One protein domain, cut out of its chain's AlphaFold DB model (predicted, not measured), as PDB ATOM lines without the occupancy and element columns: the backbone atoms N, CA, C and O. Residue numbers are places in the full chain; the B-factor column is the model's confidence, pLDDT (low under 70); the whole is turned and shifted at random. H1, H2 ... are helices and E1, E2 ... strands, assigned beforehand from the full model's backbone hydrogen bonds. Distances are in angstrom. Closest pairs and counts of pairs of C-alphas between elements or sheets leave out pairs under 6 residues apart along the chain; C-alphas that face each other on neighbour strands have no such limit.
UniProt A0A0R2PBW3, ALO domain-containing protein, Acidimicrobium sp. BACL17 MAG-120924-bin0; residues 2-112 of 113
ATOM      1  N   HIS A   2      41.878 -54.274  -4.961       75.38
ATOM      2  CA  HIS A   2      42.883 -54.665  -3.954       75.38
ATOM      3  C   HIS A   2      42.461 -54.519  -2.481       75.38
ATOM      4  O   HIS A   2      42.622 -55.470  -1.735       75.38
ATOM      5  N   MET A   3      41.902 -53.383  -2.045       85.75
ATOM      6  CA  MET A   3      41.462 -53.223  -0.645       85.75
ATOM      7  C   MET A   3      40.338 -54.197  -0.243       85.75
ATOM      8  O   MET A   3      40.400 -54.764   0.841       85.75
ATOM      9  N   ILE A   4      39.355 -54.422  -1.119       82.69
ATOM     10  CA  ILE A   4      38.215 -55.321  -0.873       82.69
ATOM     11  C   ILE A   4      38.692 -56.775  -0.829       82.69
ATOM     12  O   ILE A   4      38.352 -57.502   0.101       82.69
ATOM     13  N   ASP A   5      39.519 -57.166  -1.801       83.25
ATOM     14  CA  ASP A   5      40.011 -58.538  -1.932       83.25
ATOM     15  C   ASP A   5      40.971 -58.896  -0.786       83.25
ATOM     16  O   ASP A   5      40.829 -59.947  -0.168       83.25
ATOM     17  N   HIS A   6      41.907 -57.998  -0.441       83.44
ATOM     18  CA  HIS A   6      42.879 -58.221   0.643       83.44
ATOM     19  C   HIS A   6      42.234 -58.302   2.027       83.44
ATOM     20  O   HIS A   6      42.746 -59.006   2.893       83.44
ATOM     21  N   ARG A   7      41.127 -57.585   2.241       84.25
ATOM     22  CA  ARG A   7      40.383 -57.578   3.511       84.25
ATOM     23  C   ARG A   7      39.192 -58.548   3.512       84.25
ATOM     24  O   ARG A   7      38.460 -58.616   4.489       84.25
ATOM     25  N   ASN A   8      38.995 -59.317   2.433       86.12
ATOM     26  CA  ASN A   8      37.890 -60.271   2.266       86.12
ATOM     27  C   ASN A   8      36.499 -59.658   2.552       86.12
ATOM     28  O   ASN A   8      35.624 -60.288   3.156       86.12
ATOM     29  N   LEU A   9      36.300 -58.402   2.137       87.31
ATOM     30  CA  LEU A   9      35.076 -57.654   2.419       87.31
ATOM     31  C   LEU A   9      33.928 -58.131   1.526       87.31
ATOM     32  O   LEU A   9      34.038 -58.189   0.301       87.31
ATOM     33  N   LYS A  10      32.778 -58.420   2.140       87.31
ATOM     34  CA  LYS A  10      31.574 -58.875   1.433       87.31
ATOM     35  C   LYS A  10      30.686 -57.694   1.055       87.31
ATOM     36  O   LYS A  10      29.751 -57.357   1.776       87.31
ATOM     37  N   ILE A  11      30.977 -57.078  -0.088       88.75
ATOM     38  CA  ILE A  11      30.236 -55.912  -0.581       88.75
ATOM     39  C   ILE A  11      29.066 -56.365  -1.460       88.75
ATOM     40  O   ILE A  11      29.264 -57.028  -2.475       88.75
ATOM     41  N   SER A  12      27.842 -56.010  -1.070       84.31
ATOM     42  CA  SER A  12      26.605 -56.414  -1.760       84.31
ATOM     43  C   SER A  12      25.915 -55.284  -2.530       84.31
ATOM     44  O   SER A  12      24.878 -55.515  -3.147       84.31
ATOM     45  N   PHE A  13      26.485 -54.075  -2.515       90.44
ATOM     46  CA  PHE A  13      25.938 -52.891  -3.179       90.44
ATOM     47  C   PHE A  13      26.937 -52.269  -4.159       90.44
ATOM     48  O   PHE A  13      28.145 -52.300  -3.905       90.44
ATOM     49  N   PRO A  14      26.454 -51.666  -5.259       91.62
ATOM     50  CA  PRO A  14      27.306 -50.910  -6.161       91.62
ATOM     51  C   PRO A  14      27.858 -49.649  -5.486       91.62
ATOM     52  O   PRO A  14      27.261 -49.085  -4.564       91.62
ATOM     53  N   ILE A  15      28.998 -49.190  -5.998       94.31
ATOM     54  CA  ILE A  15      29.522 -47.857  -5.706       94.31
ATOM     55  C   ILE A  15      28.836 -46.878  -6.652       94.31
ATOM     56  O   ILE A  15      28.852 -47.066  -7.868       94.31
ATOM     57  N   GLU A  16      28.253 -45.826  -6.095       96.88
ATOM     58  CA  GLU A  16      27.603 -44.773  -6.867       96.88
ATOM     59  C   GLU A  16      28.537 -43.573  -7.001       96.88
ATOM     60  O   GLU A  16      29.154 -43.135  -6.025       96.88
ATOM     61  N   VAL A  17      28.618 -43.023  -8.213       97.62
ATOM     62  CA  VAL A  17      29.438 -41.850  -8.513       97.62
ATOM     63  C   VAL A  17      28.559 -40.763  -9.110       97.62
ATOM     64  O   VAL A  17      27.797 -41.009 -10.043       97.62
ATOM     65  N   ARG A  18      28.673 -39.550  -8.571       97.94
ATOM     66  CA  ARG A  18      27.979 -38.357  -9.075       97.94
ATOM     67  C   ARG A  18      28.894 -37.144  -9.002       97.94
ATOM     68  O   ARG A  18      29.763 -37.094  -8.136       97.94
ATOM     69  N   CYS A  19      28.653 -36.151  -9.849       97.75
ATOM     70  CA  CYS A  19      29.423 -34.911  -9.871       97.75
ATOM     71  C   CYS A  19      28.515 -33.702  -9.640       97.75
ATOM     72  O   CYS A  19      27.336 -33.725  -9.985       97.75
ATOM     73  N   THR A  20      29.082 -32.648  -9.068       97.25
ATOM     74  CA  THR A  20      28.432 -31.348  -8.888       97.25
ATOM     75  C   THR A  20      29.421 -30.224  -9.149       97.25
ATOM     76  O   THR A  20      30.631 -30.383  -8.958       97.25
ATOM     77  N   GLY A  21      28.884 -29.071  -9.542       98.00
ATOM     78  CA  GLY A  21      29.638 -27.828  -9.576       98.00
ATOM     79  C   GLY A  21      29.994 -27.328  -8.175       98.00
ATOM     80  O   GLY A  21      29.481 -27.812  -7.164       98.00
ATOM     81  N   ARG A  22      30.880 -26.334  -8.154       97.81
ATOM     82  CA  ARG A  22      31.280 -25.582  -6.962       97.81
ATOM     83  C   ARG A  22      30.137 -24.722  -6.416       97.81
ATOM     84  O   ARG A  22      29.399 -24.129  -7.199       97.81
ATOM     85  N   ASP A  23      30.105 -24.553  -5.097       97.75
ATOM     86  CA  ASP A  23      29.313 -23.527  -4.404       97.75
ATOM     87  C   ASP A  23      30.169 -22.692  -3.425       97.75
ATOM     88  O   ASP A  23      31.387 -22.882  -3.325       97.75
ATOM     89  N   ASP A  24      29.528 -21.742  -2.744       96.94
ATOM     90  CA  ASP A  24      30.089 -20.839  -1.733       96.94
ATOM     91  C   ASP A  24      29.428 -21.004  -0.345       96.94
ATOM     92  O   ASP A  24      29.530 -20.132   0.518       96.94
ATOM     93  N   ILE A  25      28.767 -22.138  -0.089       97.69
ATOM     94  CA  ILE A  25      28.089 -22.400   1.189       97.69
ATOM     95  C   ILE A  25      29.131 -22.906   2.208       97.69
ATOM     96  O   ILE A  25      29.801 -23.898   1.920       97.69
ATOM     97  N   PRO A  26      29.257 -22.322   3.421       97.25
ATOM     98  CA  PRO A  26      30.394 -22.567   4.319       97.25
ATOM     99  C   PRO A  26      30.751 -24.035   4.604       97.25
ATOM    100  O   PRO A  26      31.918 -24.418   4.554       97.25
ATOM    101  N   LEU A  27      29.748 -24.872   4.882       97.81
ATOM    102  CA  LEU A  27      29.935 -26.299   5.166       97.81
ATOM    103  C   LEU A  27      29.416 -27.206   4.045       97.81
ATOM    104  O   LEU A  27      29.245 -28.407   4.254       97.81
ATOM    105  N   SER A  28      29.160 -26.689   2.842       97.88
ATOM    106  CA  SER A  28      28.866 -27.587   1.726       97.88
ATOM    107  C   SER A  28      30.091 -28.432   1.404       97.88
ATOM    108  O   SER A  28      31.207 -27.931   1.264       97.88
ATOM    109  N   THR A  29      29.886 -29.732   1.201       97.56
ATOM    110  CA  THR A  29      30.954 -30.627   0.726       97.56
ATOM    111  C   THR A  29      31.573 -30.161  -0.605       97.56
ATOM    112  O   THR A  29      32.723 -30.502  -0.885       97.56
ATOM    113  N   SER A  30      30.875 -29.315  -1.378       97.69
ATOM    114  CA  SER A  30      31.341 -28.724  -2.648       97.69
ATOM    115  C   SER A  30      31.810 -27.268  -2.541       97.69
ATOM    116  O   SER A  30      32.097 -26.630  -3.556       97.69
ATOM    117  N   THR A  31      31.956 -26.746  -1.319       97.56
ATOM    118  CA  THR A  31      32.401 -25.365  -1.112       97.56
ATOM    119  C   THR A  31      33.778 -25.130  -1.730       97.56
ATOM    120  O   THR A  31      34.728 -25.890  -1.497       97.56
ATOM    121  N   GLY A  32      33.889 -24.120  -2.586       96.50
ATOM    122  CA  GLY A  32      35.150 -23.733  -3.212       96.50
ATOM    123  C   GLY A  32      35.685 -24.671  -4.306       96.50
ATOM    124  O   GLY A  32      36.689 -24.318  -4.925       96.50
ATOM    125  N   ARG A  33      35.037 -25.809  -4.623       96.75
ATOM    126  CA  ARG A  33      35.524 -26.748  -5.657       96.75
ATOM    127  C   ARG A  33      34.432 -27.548  -6.375       96.75
ATOM    128  O   ARG A  33      33.453 -27.973  -5.767       96.75
ATOM    129  N   GLU A  34      34.646 -27.826  -7.660       98.06
ATOM    130  CA  GLU A  34      33.912 -28.897  -8.345       98.06
ATOM    131  C   GLU A  34      34.194 -30.221  -7.635       98.06
ATOM    132  O   GLU A  34      35.317 -30.472  -7.190       98.06
ATOM    133  N   SER A  35      33.164 -31.045  -7.468       97.75
ATOM    134  CA  SER A  35      33.252 -32.215  -6.598       97.75
ATOM    135  C   SER A  35      32.662 -33.448  -7.259       97.75
ATOM    136  O   SER A  35      31.571 -33.410  -7.826       97.75
ATOM    137  N   ALA A  36      33.367 -34.568  -7.116       97.81
ATOM    138  CA  ALA A  36      32.817 -35.897  -7.325       97.81
ATOM    139  C   ALA A  36      32.485 -36.518  -5.962       97.81
ATOM    140  O   ALA A  36      33.274 -36.441  -5.021       97.81
ATOM    141  N   TYR A  37      31.324 -37.152  -5.857       97.75
ATOM    142  CA  TYR A  37      30.931 -37.946  -4.701       97.75
ATOM    143  C   TYR A  37      31.075 -39.416  -5.044       97.75
ATOM    144  O   TYR A  37      30.527 -39.873  -6.045       97.75
ATOM    145  N   ILE A  38      31.749 -40.144  -4.161       97.56
ATOM    146  CA  ILE A  38      31.863 -41.597  -4.201       97.56
ATOM    147  C   ILE A  38      31.052 -42.121  -3.020       97.56
ATOM    148  O   ILE A  38      31.432 -41.935  -1.865       97.56
ATOM    149  N   ALA A  39      29.898 -42.714  -3.304       96.50
ATOM    150  CA  ALA A  39      29.002 -43.241  -2.289       96.50
ATOM    151  C   ALA A  39      29.112 -44.764  -2.221       96.50
ATOM    152  O   ALA A  39      28.921 -45.468  -3.213       96.50
ATOM    153  N   VAL A  40      29.388 -45.257  -1.016       95.50
ATOM    154  CA  VAL A  40      29.422 -46.683  -0.691       95.50
ATOM    155  C   VAL A  40      28.273 -47.029   0.251       95.50
ATOM    156  O   VAL A  40      27.828 -46.188   1.037       95.50
ATOM    157  N   HIS A  41      27.771 -48.258   0.145       94.75
ATOM    158  CA  HIS A  41      26.594 -48.724   0.871       94.75
ATOM    159  C   HIS A  41      26.809 -50.145   1.390       94.75
ATOM    160  O   HIS A  41      27.532 -50.934   0.783       94.75
ATOM    161  N   MET A  42      26.145 -50.462   2.500       93.94
ATOM    162  CA  MET A  42      26.042 -51.805   3.068       93.94
ATOM    163  C   MET A  42      24.586 -52.057   3.454       93.94
ATOM    164  O   MET A  42      23.879 -51.127   3.852       93.94
ATOM    165  N   TYR A  43      24.129 -53.306   3.328       90.81
ATOM    166  CA  TYR A  43      22.786 -53.669   3.777       90.81
ATOM    167  C   TYR A  43      22.651 -53.433   5.286       90.81
ATOM    168  O   TYR A  43      23.594 -53.640   6.051       90.81
ATOM    169  N   LYS A  44      21.457 -53.038   5.733       89.62
ATOM    170  CA  LYS A  44      21.180 -52.845   7.159       89.62
ATOM    171  C   LYS A  44      21.448 -54.139   7.938       89.62
ATOM    172  O   LYS A  44      20.886 -55.181   7.618       89.62
ATOM    173  N   GLY A  45      22.242 -54.045   9.003       89.19
ATOM    174  CA  GLY A  45      22.589 -55.180   9.863       89.19
ATOM    175  C   GLY A  45      23.832 -55.957   9.421       89.19
ATOM    176  O   GLY A  45      24.250 -56.860  10.138       89.19
ATOM    177  N   CYS A  46      24.442 -55.609   8.285       91.25
ATOM    178  CA  CYS A  46      25.793 -56.058   7.965       91.25
ATOM    179  C   CYS A  46      26.828 -55.246   8.748       91.25
ATOM    180  O   CYS A  46      26.618 -54.060   9.010       91.25
ATOM    181  N   ASP A  47      27.958 -55.878   9.057       90.75
ATOM    182  CA  ASP A  47      29.138 -55.157   9.520       90.75
ATOM    183  C   ASP A  47      29.651 -54.255   8.388       90.75
ATOM    184  O   ASP A  47      29.864 -54.713   7.262       90.75
ATOM    185  N   TYR A  48      29.760 -52.960   8.671       93.25
ATOM    186  CA  TYR A  48      30.147 -51.926   7.714       93.25
ATOM    187  C   TYR A  48      31.429 -51.198   8.122       93.25
ATOM    188  O   TYR A  48      31.962 -50.438   7.312       93.25
ATOM    189  N   ASP A  49      31.902 -51.383   9.357       93.62
ATOM    190  CA  ASP A  49      32.851 -50.464   9.989       93.62
ATOM    191  C   ASP A  49      34.215 -50.496   9.291       93.62
ATOM    192  O   ASP A  49      34.734 -49.459   8.873       93.62
ATOM    193  N   GLU A  50      34.735 -51.700   9.034       93.19
ATOM    194  CA  GLU A  50      36.008 -51.883   8.333       93.19
ATOM    195  C   GLU A  50      35.960 -51.326   6.905       93.19
ATOM    196  O   GLU A  50      36.904 -50.675   6.449       93.19
ATOM    197  N   TYR A  51      34.849 -51.544   6.194       94.00
ATOM    198  CA  TYR A  51      34.696 -51.060   4.826       94.00
ATOM    199  C   TYR A  51      34.616 -49.532   4.777       94.00
ATOM    200  O   TYR A  51      35.288 -48.905   3.955       94.00
ATOM    201  N   PHE A  52      33.824 -48.918   5.658       95.50
ATOM    202  CA  PHE A  52      33.643 -47.467   5.672       95.50
ATOM    203  C   PHE A  52      34.908 -46.751   6.135       95.50
ATOM    204  O   PHE A  52      35.296 -45.771   5.500       95.50
ATOM    205  N   THR A  53      35.604 -47.288   7.137       95.25
ATOM    206  CA  THR A  53      36.907 -46.770   7.578       95.25
ATOM    207  C   THR A  53      37.939 -46.850   6.453       95.25
ATOM    208  O   THR A  53      38.591 -45.856   6.143       95.25
ATOM    209  N   ALA A  54      38.039 -47.986   5.752       94.38
ATOM    210  CA  ALA A  54      38.976 -48.137   4.636       94.38
ATOM    211  C   ALA A  54      38.691 -47.165   3.477       94.38
ATOM    212  O   ALA A  54      39.613 -46.663   2.831       94.38
ATOM    213  N   VAL A  55      37.413 -46.907   3.185       95.56
ATOM    214  CA  VAL A  55      37.015 -45.927   2.168       95.56
ATOM    215  C   VAL A  55      37.339 -44.507   2.633       95.56
ATOM    216  O   VAL A  55      37.905 -43.744   1.852       95.56
ATOM    217  N   GLU A  56      37.048 -44.158   3.888       97.06
ATOM    218  CA  GLU A  56      37.382 -42.853   4.472       97.06
ATOM    219  C   GLU A  56      38.895 -42.581   4.408       97.06
ATOM    220  O   GLU A  56      39.305 -41.544   3.889       97.06
ATOM    221  N   GLU A  57      39.731 -43.549   4.799       95.75
ATOM    222  CA  GLU A  57      41.199 -43.472   4.704       95.75
ATOM    223  C   GLU A  57      41.694 -43.178   3.281       95.75
ATOM    224  O   GLU A  57      42.667 -42.445   3.087       95.75
ATOM    225  N   ILE A  58      41.056 -43.767   2.264       96.00
ATOM    226  CA  ILE A  58      41.407 -43.516   0.863       96.00
ATOM    227  C   ILE A  58      40.980 -42.106   0.463       96.00
ATOM    228  O   ILE A  58      41.780 -41.381  -0.124       96.00
ATOM    229  N   LEU A  59      39.742 -41.711   0.770       97.06
ATOM    230  CA  LEU A  59      39.189 -40.422   0.354       97.06
ATOM    231  C   LEU A  59      39.895 -39.240   1.025       97.06
ATOM    232  O   LEU A  59      40.088 -38.209   0.381       97.06
ATOM    233  N   LEU A  60      40.349 -39.386   2.271       96.94
ATOM    234  CA  LEU A  60      41.095 -38.338   2.973       96.94
ATOM    235  C   LEU A  60      42.428 -37.989   2.304       96.94
ATOM    236  O   LEU A  60      42.839 -36.833   2.352       96.94
ATOM    237  N   LYS A  61      43.063 -38.934   1.597       96.88
ATOM    238  CA  LYS A  61      44.280 -38.659   0.803       96.88
ATOM    239  C   LYS A  61      44.032 -37.692  -0.360       96.88
ATOM    240  O   LYS A  61      44.986 -37.150  -0.902       96.88
ATOM    241  N   TYR A  62      42.769 -37.486  -0.724       97.06
ATOM    242  CA  TYR A  62      42.317 -36.562  -1.764       97.06
ATOM    243  C   TYR A  62      41.503 -35.401  -1.178       97.06
ATOM    244  O   TYR A  62      40.651 -34.836  -1.861       97.06
ATOM    245  N   GLU A  63      41.710 -35.085   0.107       97.12
ATOM    246  CA  GLU A  63      40.975 -34.032   0.820       97.12
ATOM    247  C   GLU A  63      39.452 -34.245   0.757       97.12
ATOM    248  O   GLU A  63      38.660 -33.299   0.643       97.12
ATOM    249  N   GLY A  64      39.033 -35.514   0.766       97.62
ATOM    250  CA  GLY A  64      37.637 -35.916   0.728       97.62
ATOM    251  C   GLY A  64      36.861 -35.330   1.902       97.62
ATOM    252  O   GLY A  64      37.308 -35.364   3.044       97.62
ATOM    253  N   ARG A  65      35.674 -34.793   1.613       98.12
ATOM    254  CA  ARG A  65      34.762 -34.249   2.622       98.12
ATOM    255  C   ARG A  65      33.615 -35.236   2.835       98.12
ATOM    256  O   ARG A  65      32.912 -35.530   1.863       98.12
ATOM    257  N   PRO A  66      33.411 -35.759   4.056       97.81
ATOM    258  CA  PRO A  66      32.322 -36.689   4.308       97.81
ATOM    259  C   PRO A  66      30.972 -35.986   4.156       97.81
ATOM    260  O   PRO A  66      30.819 -34.801   4.453       97.81
ATOM    261  N   HIS A  67      29.970 -36.732   3.702       97.44
ATOM    262  CA  HIS A  67      28.602 -36.236   3.656       97.44
ATOM    263  C   HIS A  67      28.031 -36.165   5.081       97.44
ATOM    264  O   HIS A  67      27.919 -37.198   5.732       97.44
ATOM    265  N   TRP A  68      27.592 -34.985   5.533       97.69
ATOM    266  CA  TRP A  68      27.097 -34.748   6.904       97.69
ATOM    267  C   TRP A  68      25.975 -35.700   7.354       97.69
ATOM    268  O   TRP A  68      25.890 -36.072   8.516       97.69
ATOM    269  N   GLY A  69      25.114 -36.122   6.424       96.31
ATOM    270  CA  GLY A  69      24.040 -37.093   6.682       96.31
ATOM    271  C   GLY A  69      24.432 -38.577   6.580       96.31
ATOM    272  O   GLY A  69      23.539 -39.416   6.508       96.31
ATOM    273  N   LYS A  70      25.723 -38.918   6.477       95.75
ATOM    274  CA  LYS A  70      26.221 -40.305   6.400       95.75
ATOM    275  C   LYS A  70      27.225 -40.590   7.522       95.75
ATOM    276  O   LYS A  70      27.679 -39.681   8.210       95.75
ATOM    277  N   ILE A  71      27.555 -41.867   7.707       95.62
ATOM    278  CA  ILE A  71      28.572 -42.304   8.672       95.62
ATOM    279  C   ILE A  71      29.942 -41.765   8.246       95.62
ATOM    280  O   ILE A  71      30.323 -41.895   7.084       95.62
ATOM    281  N   HIS A  72      30.646 -41.163   9.202       97.44
ATOM    282  CA  HIS A  72      32.041 -40.750   9.100       97.44
ATOM    283  C   HIS A  72      32.638 -40.603  10.506       97.44
ATOM    284  O   HIS A  72      31.901 -40.407  11.490       97.44
ATOM    285  N   TYR A  73      33.963 -40.653  10.599       95.75
ATOM    286  CA  TYR A  73      34.677 -40.713  11.878       95.75
ATOM    287  C   TYR A  73      35.512 -39.469  12.175       95.75
ATOM    288  O   TYR A  73      36.026 -39.341  13.281       95.75
ATOM    289  N   LEU A  74      35.559 -38.519  11.236       97.69
ATOM    290  CA  LEU A  74      36.274 -37.257  11.425       97.69
ATOM    291  C   LEU A  74      35.769 -36.437  12.620       97.69
ATOM    292  O   LEU A  74      34.559 -36.330  12.855       97.69
ATOM    293  N   ASP A  75      36.718 -35.782  13.288       97.62
ATOM    294  CA  ASP A  75      36.483 -34.760  14.306       97.62
ATOM    295  C   ASP A  75      36.596 -33.325  13.756       97.62
ATOM    296  O   ASP A  75      36.913 -33.091  12.584       97.62
ATOM    297  N   GLY A  76      36.325 -32.339  14.615       97.94
ATOM    298  CA  GLY A  76      36.420 -30.923  14.259       97.94
ATOM    299  C   GLY A  76      37.827 -30.454  13.862       97.94
ATOM    300  O   GLY A  76      37.955 -29.531  13.060       97.94
ATOM    301  N   THR A  77      38.893 -31.097  14.348       96.81
ATOM    302  CA  THR A  77      40.272 -30.754  13.960       96.81
ATOM    303  C   THR A  77      40.518 -31.158  12.510       96.81
ATOM    304  O   THR A  77      40.983 -30.353  11.702       96.81
ATOM    305  N   GLN A  78      40.128 -32.379  12.144       97.62
ATOM    306  CA  GLN A  78      40.236 -32.874  10.774       97.62
ATOM    307  C   GLN A  78      39.324 -32.087   9.825       97.62
ATOM    308  O   GLN A  78      39.753 -31.689   8.742       97.62
ATOM    309  N   LEU A  79      38.084 -31.801  10.235       98.19
ATOM    310  CA  LEU A  79      37.130 -31.052   9.413       98.19
ATOM    311  C   LEU A  79      37.544 -29.590   9.216       98.19
ATOM    312  O   LEU A  79      37.411 -29.083   8.103       98.19
ATOM    313  N   SER A  80      38.101 -28.928  10.233       97.44
ATOM    314  CA  SER A  80      38.571 -27.542  10.092       97.44
ATOM    315  C   SER A  80      39.678 -27.389   9.047       97.44
ATOM    316  O   SER A  80      39.750 -26.362   8.381       97.44
ATOM    317  N   SER A  81      40.480 -28.435   8.829       96.88
ATOM    318  CA  SER A  81      41.509 -28.452   7.781       96.88
ATOM    319  C   SER A  81      40.933 -28.644   6.368       96.88
ATOM    320  O   SER A  81      41.571 -28.271   5.390       96.88
ATOM    321  N   LEU A  82      39.729 -29.217   6.237       97.62
ATOM    322  CA  LEU A  82      39.101 -29.535   4.945       97.62
ATOM    323  C   LEU A  82      38.160 -28.438   4.427       97.62
ATOM    324  O   LEU A  82      37.845 -28.402   3.230       97.62
ATOM    325  N   TYR A  83      37.662 -27.580   5.318       97.81
ATOM    326  CA  TYR A  83      36.635 -26.582   5.032       97.81
ATOM    327  C   TYR A  83      37.179 -25.166   5.280       97.81
ATOM    328  O   TYR A  83      37.296 -24.765   6.437       97.81
ATOM    329  N   PRO A  84      37.453 -24.373   4.223       95.06
ATOM    330  CA  PRO A  84      37.997 -23.017   4.368       95.06
ATOM    331  C   PRO A  84      37.145 -22.101   5.259       95.06
ATOM    332  O   PRO A  84      37.672 -21.325   6.049       95.06
ATOM    333  N   GLU A  85      35.821 -22.249   5.186       97.12
ATOM    334  CA  GLU A  85      34.850 -21.438   5.928       97.12
ATOM    335  C   GLU A  85      34.419 -22.074   7.264       97.12
ATOM    336  O   GLU A  85      33.456 -21.624   7.891       97.12
ATOM    337  N   TYR A  86      35.110 -23.122   7.729       98.06
ATOM    338  CA  TYR A  86      34.753 -23.829   8.961       98.06
ATOM    339  C   TYR A  86      34.712 -22.884  10.161       98.06
ATOM    340  O   TYR A  86      33.708 -22.811  10.870       98.06
ATOM    341  N   GLN A  87      35.777 -22.104  10.361       97.56
ATOM    342  CA  GLN A  87      35.870 -21.191  11.498       97.56
ATOM    343  C   GLN A  87      34.791 -20.105  11.435       97.56
ATOM    344  O   GLN A  87      34.158 -19.803  12.448       97.56
ATOM    345  N   ARG A  88      34.510 -19.586  10.233       97.38
ATOM    346  CA  ARG A  88      33.450 -18.603  10.013       97.38
ATOM    347  C   ARG A  88      32.076 -19.157  10.393       97.38
ATOM    348  O   ARG A  88      31.288 -18.461  11.032       97.38
ATOM    349  N   PHE A  89      31.793 -20.412  10.044       97.88
ATOM    350  CA  PHE A  89      30.558 -21.080  10.450       97.88
ATOM    351  C   PHE A  89      30.458 -21.219  11.976       97.88
ATOM    352  O   PHE A  89      29.414 -20.907  12.547       97.88
ATOM    353  N   ILE A  90      31.540 -21.635  12.646       97.81
ATOM    354  CA  ILE A  90      31.575 -21.756  14.112       97.81
ATOM    355  C   ILE A  90      31.312 -20.409  14.794       97.81
ATOM    356  O   ILE A  90      30.537 -20.352  15.749       97.81
ATOM    357  N   GLU A  91      31.910 -19.324  14.303       97.56
ATOM    358  CA  GLU A  91      31.677 -17.973  14.824       97.56
ATOM    359  C   GLU A  91      30.205 -17.570  14.733       97.56
ATOM    360  O   GLU A  91      29.620 -17.155  15.733       97.56
ATOM    361  N   VAL A  92      29.593 -17.729  13.556       97.94
ATOM    362  CA  VAL A  92      28.178 -17.392  13.342       97.94
ATOM    363  C   VAL A  92      27.278 -18.270  14.208       97.94
ATOM    364  O   VAL A  92      26.367 -17.758  14.856       97.94
ATOM    365  N   ARG A  93      27.559 -19.577  14.291       97.06
ATOM    366  CA  ARG A  93      26.827 -20.498  15.170       97.06
ATOM    367  C   ARG A  93      26.879 -20.030  16.623       97.06
ATOM    368  O   ARG A  93      25.839 -19.939  17.257       97.06
ATOM    369  N   ASN A  94      28.061 -19.690  17.133       96.62
ATOM    370  CA  ASN A  94      28.229 -19.263  18.524       96.62
ATOM    371  C   ASN A  94      27.582 -17.894  18.811       96.62
ATOM    372  O   ASN A  94      27.249 -17.616  19.959       96.62
ATOM    373  N   GLN A  95      27.409 -17.039  17.798       98.12
ATOM    374  CA  GLN A  95      26.665 -15.780  17.927       98.12
ATOM    375  C   GLN A  95      25.149 -16.005  17.986       98.12
ATOM    376  O   GLN A  95      24.459 -15.307  18.725       98.12
ATOM    377  N   LEU A  96      24.633 -16.951  17.198       98.12
ATOM    378  CA  LEU A  96      23.196 -17.217  17.082       98.12
ATOM    379  C   LEU A  96      22.670 -18.206  18.131       98.12
ATOM    380  O   LEU A  96      21.496 -18.147  18.482       98.12
ATOM    381  N   ASP A  97      23.526 -19.094  18.633       97.94
ATOM    382  CA  ASP A  97      23.219 -20.081  19.669       97.94
ATOM    383  C   ASP A  97      24.289 -20.048  20.782       97.94
ATOM    384  O   ASP A  97      25.090 -20.979  20.917       97.94
ATOM    385  N   PRO A  98      24.363 -18.953  21.565       96.81
ATOM    386  CA  PRO A  98      25.411 -18.767  22.571       96.81
ATOM    387  C   PRO A  98      25.389 -19.833  23.675       96.81
ATOM    388  O   PRO A  98      26.455 -20.225  24.159       96.81
ATOM    389  N   GLU A  99      24.196 -20.330  24.013       96.75
ATOM    390  CA  GLU A  99      23.959 -21.347  25.046       96.75
ATOM    391  C   GLU A  99      24.010 -22.788  24.500       96.75
ATOM    392  O   GLU A  99      23.909 -23.742  25.269       96.75
ATOM    393  N   GLY A 100      24.180 -22.974  23.185       96.19
ATOM    394  CA  GLY A 100      24.323 -24.294  22.569       96.19
ATOM    395  C   GLY A 100      23.051 -25.149  22.592       96.19
ATOM    396  O   GLY A 100      23.146 -26.378  22.628       96.19
ATOM    397  N   VAL A 101      21.867 -24.535  22.558       98.00
ATOM    398  CA  VAL A 101      20.563 -25.219  22.611       98.00
ATOM    399  C   VAL A 101      20.407 -26.236  21.478       98.00
ATOM    400  O   VAL A 101      19.779 -27.279  21.663       98.00
ATOM    401  N   PHE A 102      21.005 -25.977  20.312       97.31
ATOM    402  CA  PHE A 102      20.911 -26.850  19.139       97.31
ATOM    403  C   PHE A 102      22.064 -27.859  19.026       97.31
ATOM    404  O   PHE A 102      22.222 -28.506  17.989       97.31
ATOM    405  N   THR A 103      22.870 -28.024  20.076       96.94
ATOM    406  CA  THR A 103      24.061 -28.882  20.060       96.94
ATOM    407  C   THR A 103      23.772 -30.288  20.593       96.94
ATOM    408  O   THR A 103      23.257 -30.472  21.694       96.94
ATOM    409  N   ASN A 104      24.182 -31.313  19.840       97.19
ATOM    410  CA  ASN A 104      24.123 -32.723  20.243       97.19
ATOM    411  C   ASN A 104      25.524 -33.371  20.235       97.19
ATOM    412  O   ASN A 104      26.504 -32.718  19.889       97.19
ATOM    413  N   ASP A 105      25.628 -34.656  20.595       97.38
ATOM    414  CA  ASP A 105      26.919 -35.369  20.669       97.38
ATOM    415  C   ASP A 105      27.683 -35.388  19.341       97.38
ATOM    416  O   ASP A 105      28.909 -35.280  19.309       97.38
ATOM    417  N   TYR A 106      26.959 -35.484  18.226       97.31
ATOM    418  CA  TYR A 106      27.566 -35.435  16.904       97.31
ATOM    419  C   TYR A 106      28.163 -34.053  16.613       97.31
ATOM    420  O   TYR A 106      29.318 -33.958  16.200       97.31
ATOM    421  N   LEU A 107      27.408 -32.981  16.877       97.38
ATOM    422  CA  LEU A 107      27.877 -31.610  16.680       97.38
ATOM    423  C   LEU A 107      29.030 -31.268  17.630       97.38
ATOM    424  O   LEU A 107      29.988 -30.636  17.196       97.38
ATOM    425  N   ARG A 108      29.013 -31.787  18.862       97.19
ATOM    426  CA  ARG A 108      30.148 -31.737  19.797       97.19
ATOM    427  C   ARG A 108      31.428 -32.281  19.176       97.19
ATOM    428  O   ARG A 108      32.466 -31.625  19.223       97.19
ATOM    429  N   ARG A 109      31.354 -33.461  18.556       97.69
ATOM    430  CA  ARG A 109      32.503 -34.111  17.906       97.69
ATOM    431  C   ARG A 109      33.020 -33.319  16.704       97.69
ATOM    432  O   ARG A 109      34.228 -33.177  16.539       97.69
ATOM    433  N   VAL A 110      32.114 -32.855  15.842       97.81
ATOM    434  CA  VAL A 110      32.471 -32.362  14.497       97.81
ATOM    435  C   VAL A 110      32.580 -30.847  14.383       97.81
ATOM    436  O   VAL A 110      33.143 -30.378  13.406       97.81
ATOM    437  N   LEU A 111      32.032 -30.098  15.344       96.75
ATOM    438  CA  LEU A 111      32.020 -28.633  15.379       96.75
ATOM    439  C   LEU A 111      32.552 -28.063  16.707       96.75
ATOM    440  O   LEU A 111      32.754 -26.855  16.824       96.75
ATOM    441  N   GLY A 112      32.770 -28.910  17.717       89.62
ATOM    442  CA  GLY A 112      33.114 -28.479  19.069       89.62
ATOM    443  C   GLY A 112      31.940 -27.829  19.805       89.62
ATOM    444  O   GLY A 112      30.937 -27.456  19.185       89.62
TER     445      GLY A 112
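Overview. This is residues 2 to 112 of the 113 residues of the protein "ALO domain-containing protein" of Acidimicrobium sp. BACL17 MAG-120924-bin0 (UniProt A0A0R2PBW3). This is an elongated, loosely gathered domain: the short helix H1 sits at one end with H2 near it, H3, H4 and H5 gather toward the other end, and the hairpin of E1 and E2 runs along one side. The loop of residues 61 to 75 passes through the middle between H2 and H3. The 111 printed residues include five named helices and two antiparallel strands, in the order H1 E1 E2 H2 H3 H4 H5; the class is mostly helix, with under half of the residues in named elements. It is only just loose, close to compact, with a radius of gyration of the C-alphas of 15.9 A and spans of 48 by 30 by 21 A.

Arrangement. Start at H1, residues 2 to 6, which is close to but not clearly touching H2, residues 49 to 60; their closest C-alphas, of Met 3 and Ala 54, are 7.7 A apart. Next find the hairpin of E1, residues 16 to 20, and E2, residues 35 to 39, antiparallel at 160 degrees, with N 18 and O 37 at 3.1 A and N 37 and O 18 at 2.8 A, within hydrogen-bond range. H3, residues 76 to 82, is apart from H2. H3 and H4, residues 86 to 96, only just touch, and only at the corner, with 3 pairs of C-alphas within 8 A; the closest are Ser 80 and Tyr 86, 5.4 A. H3 touches H5, residues 105 to 111, the same way at a steep tilt of 40 degrees; the closest C-alphas, Gly 76 and Val 110, are 4.2 A apart. Every O i to N i+4 pair is within hydrogen-bond range in H1, H2, H4 and H5, and 2 of 3 in H3.

Along the chain. Find C-alpha 2 at (42.883, -54.665, -3.954), where H1 begins. E1 measures 13.6 A, E2 12.6 A, H2 16.3 A and H4 15.6 A from first to last C-alpha. H5 ends at C-alpha 111, at (32.020, -28.633, 15.379).

Size, cuts and confidence. Look for the two C-alphas farthest apart at Asp 5 and Gln 95, 49.0 A. The links E1 to E2 and H2 to H3 are long, residues 94 to 99 stand free, the printed part has no cut, and no printed residue is under 70 in pLDDT.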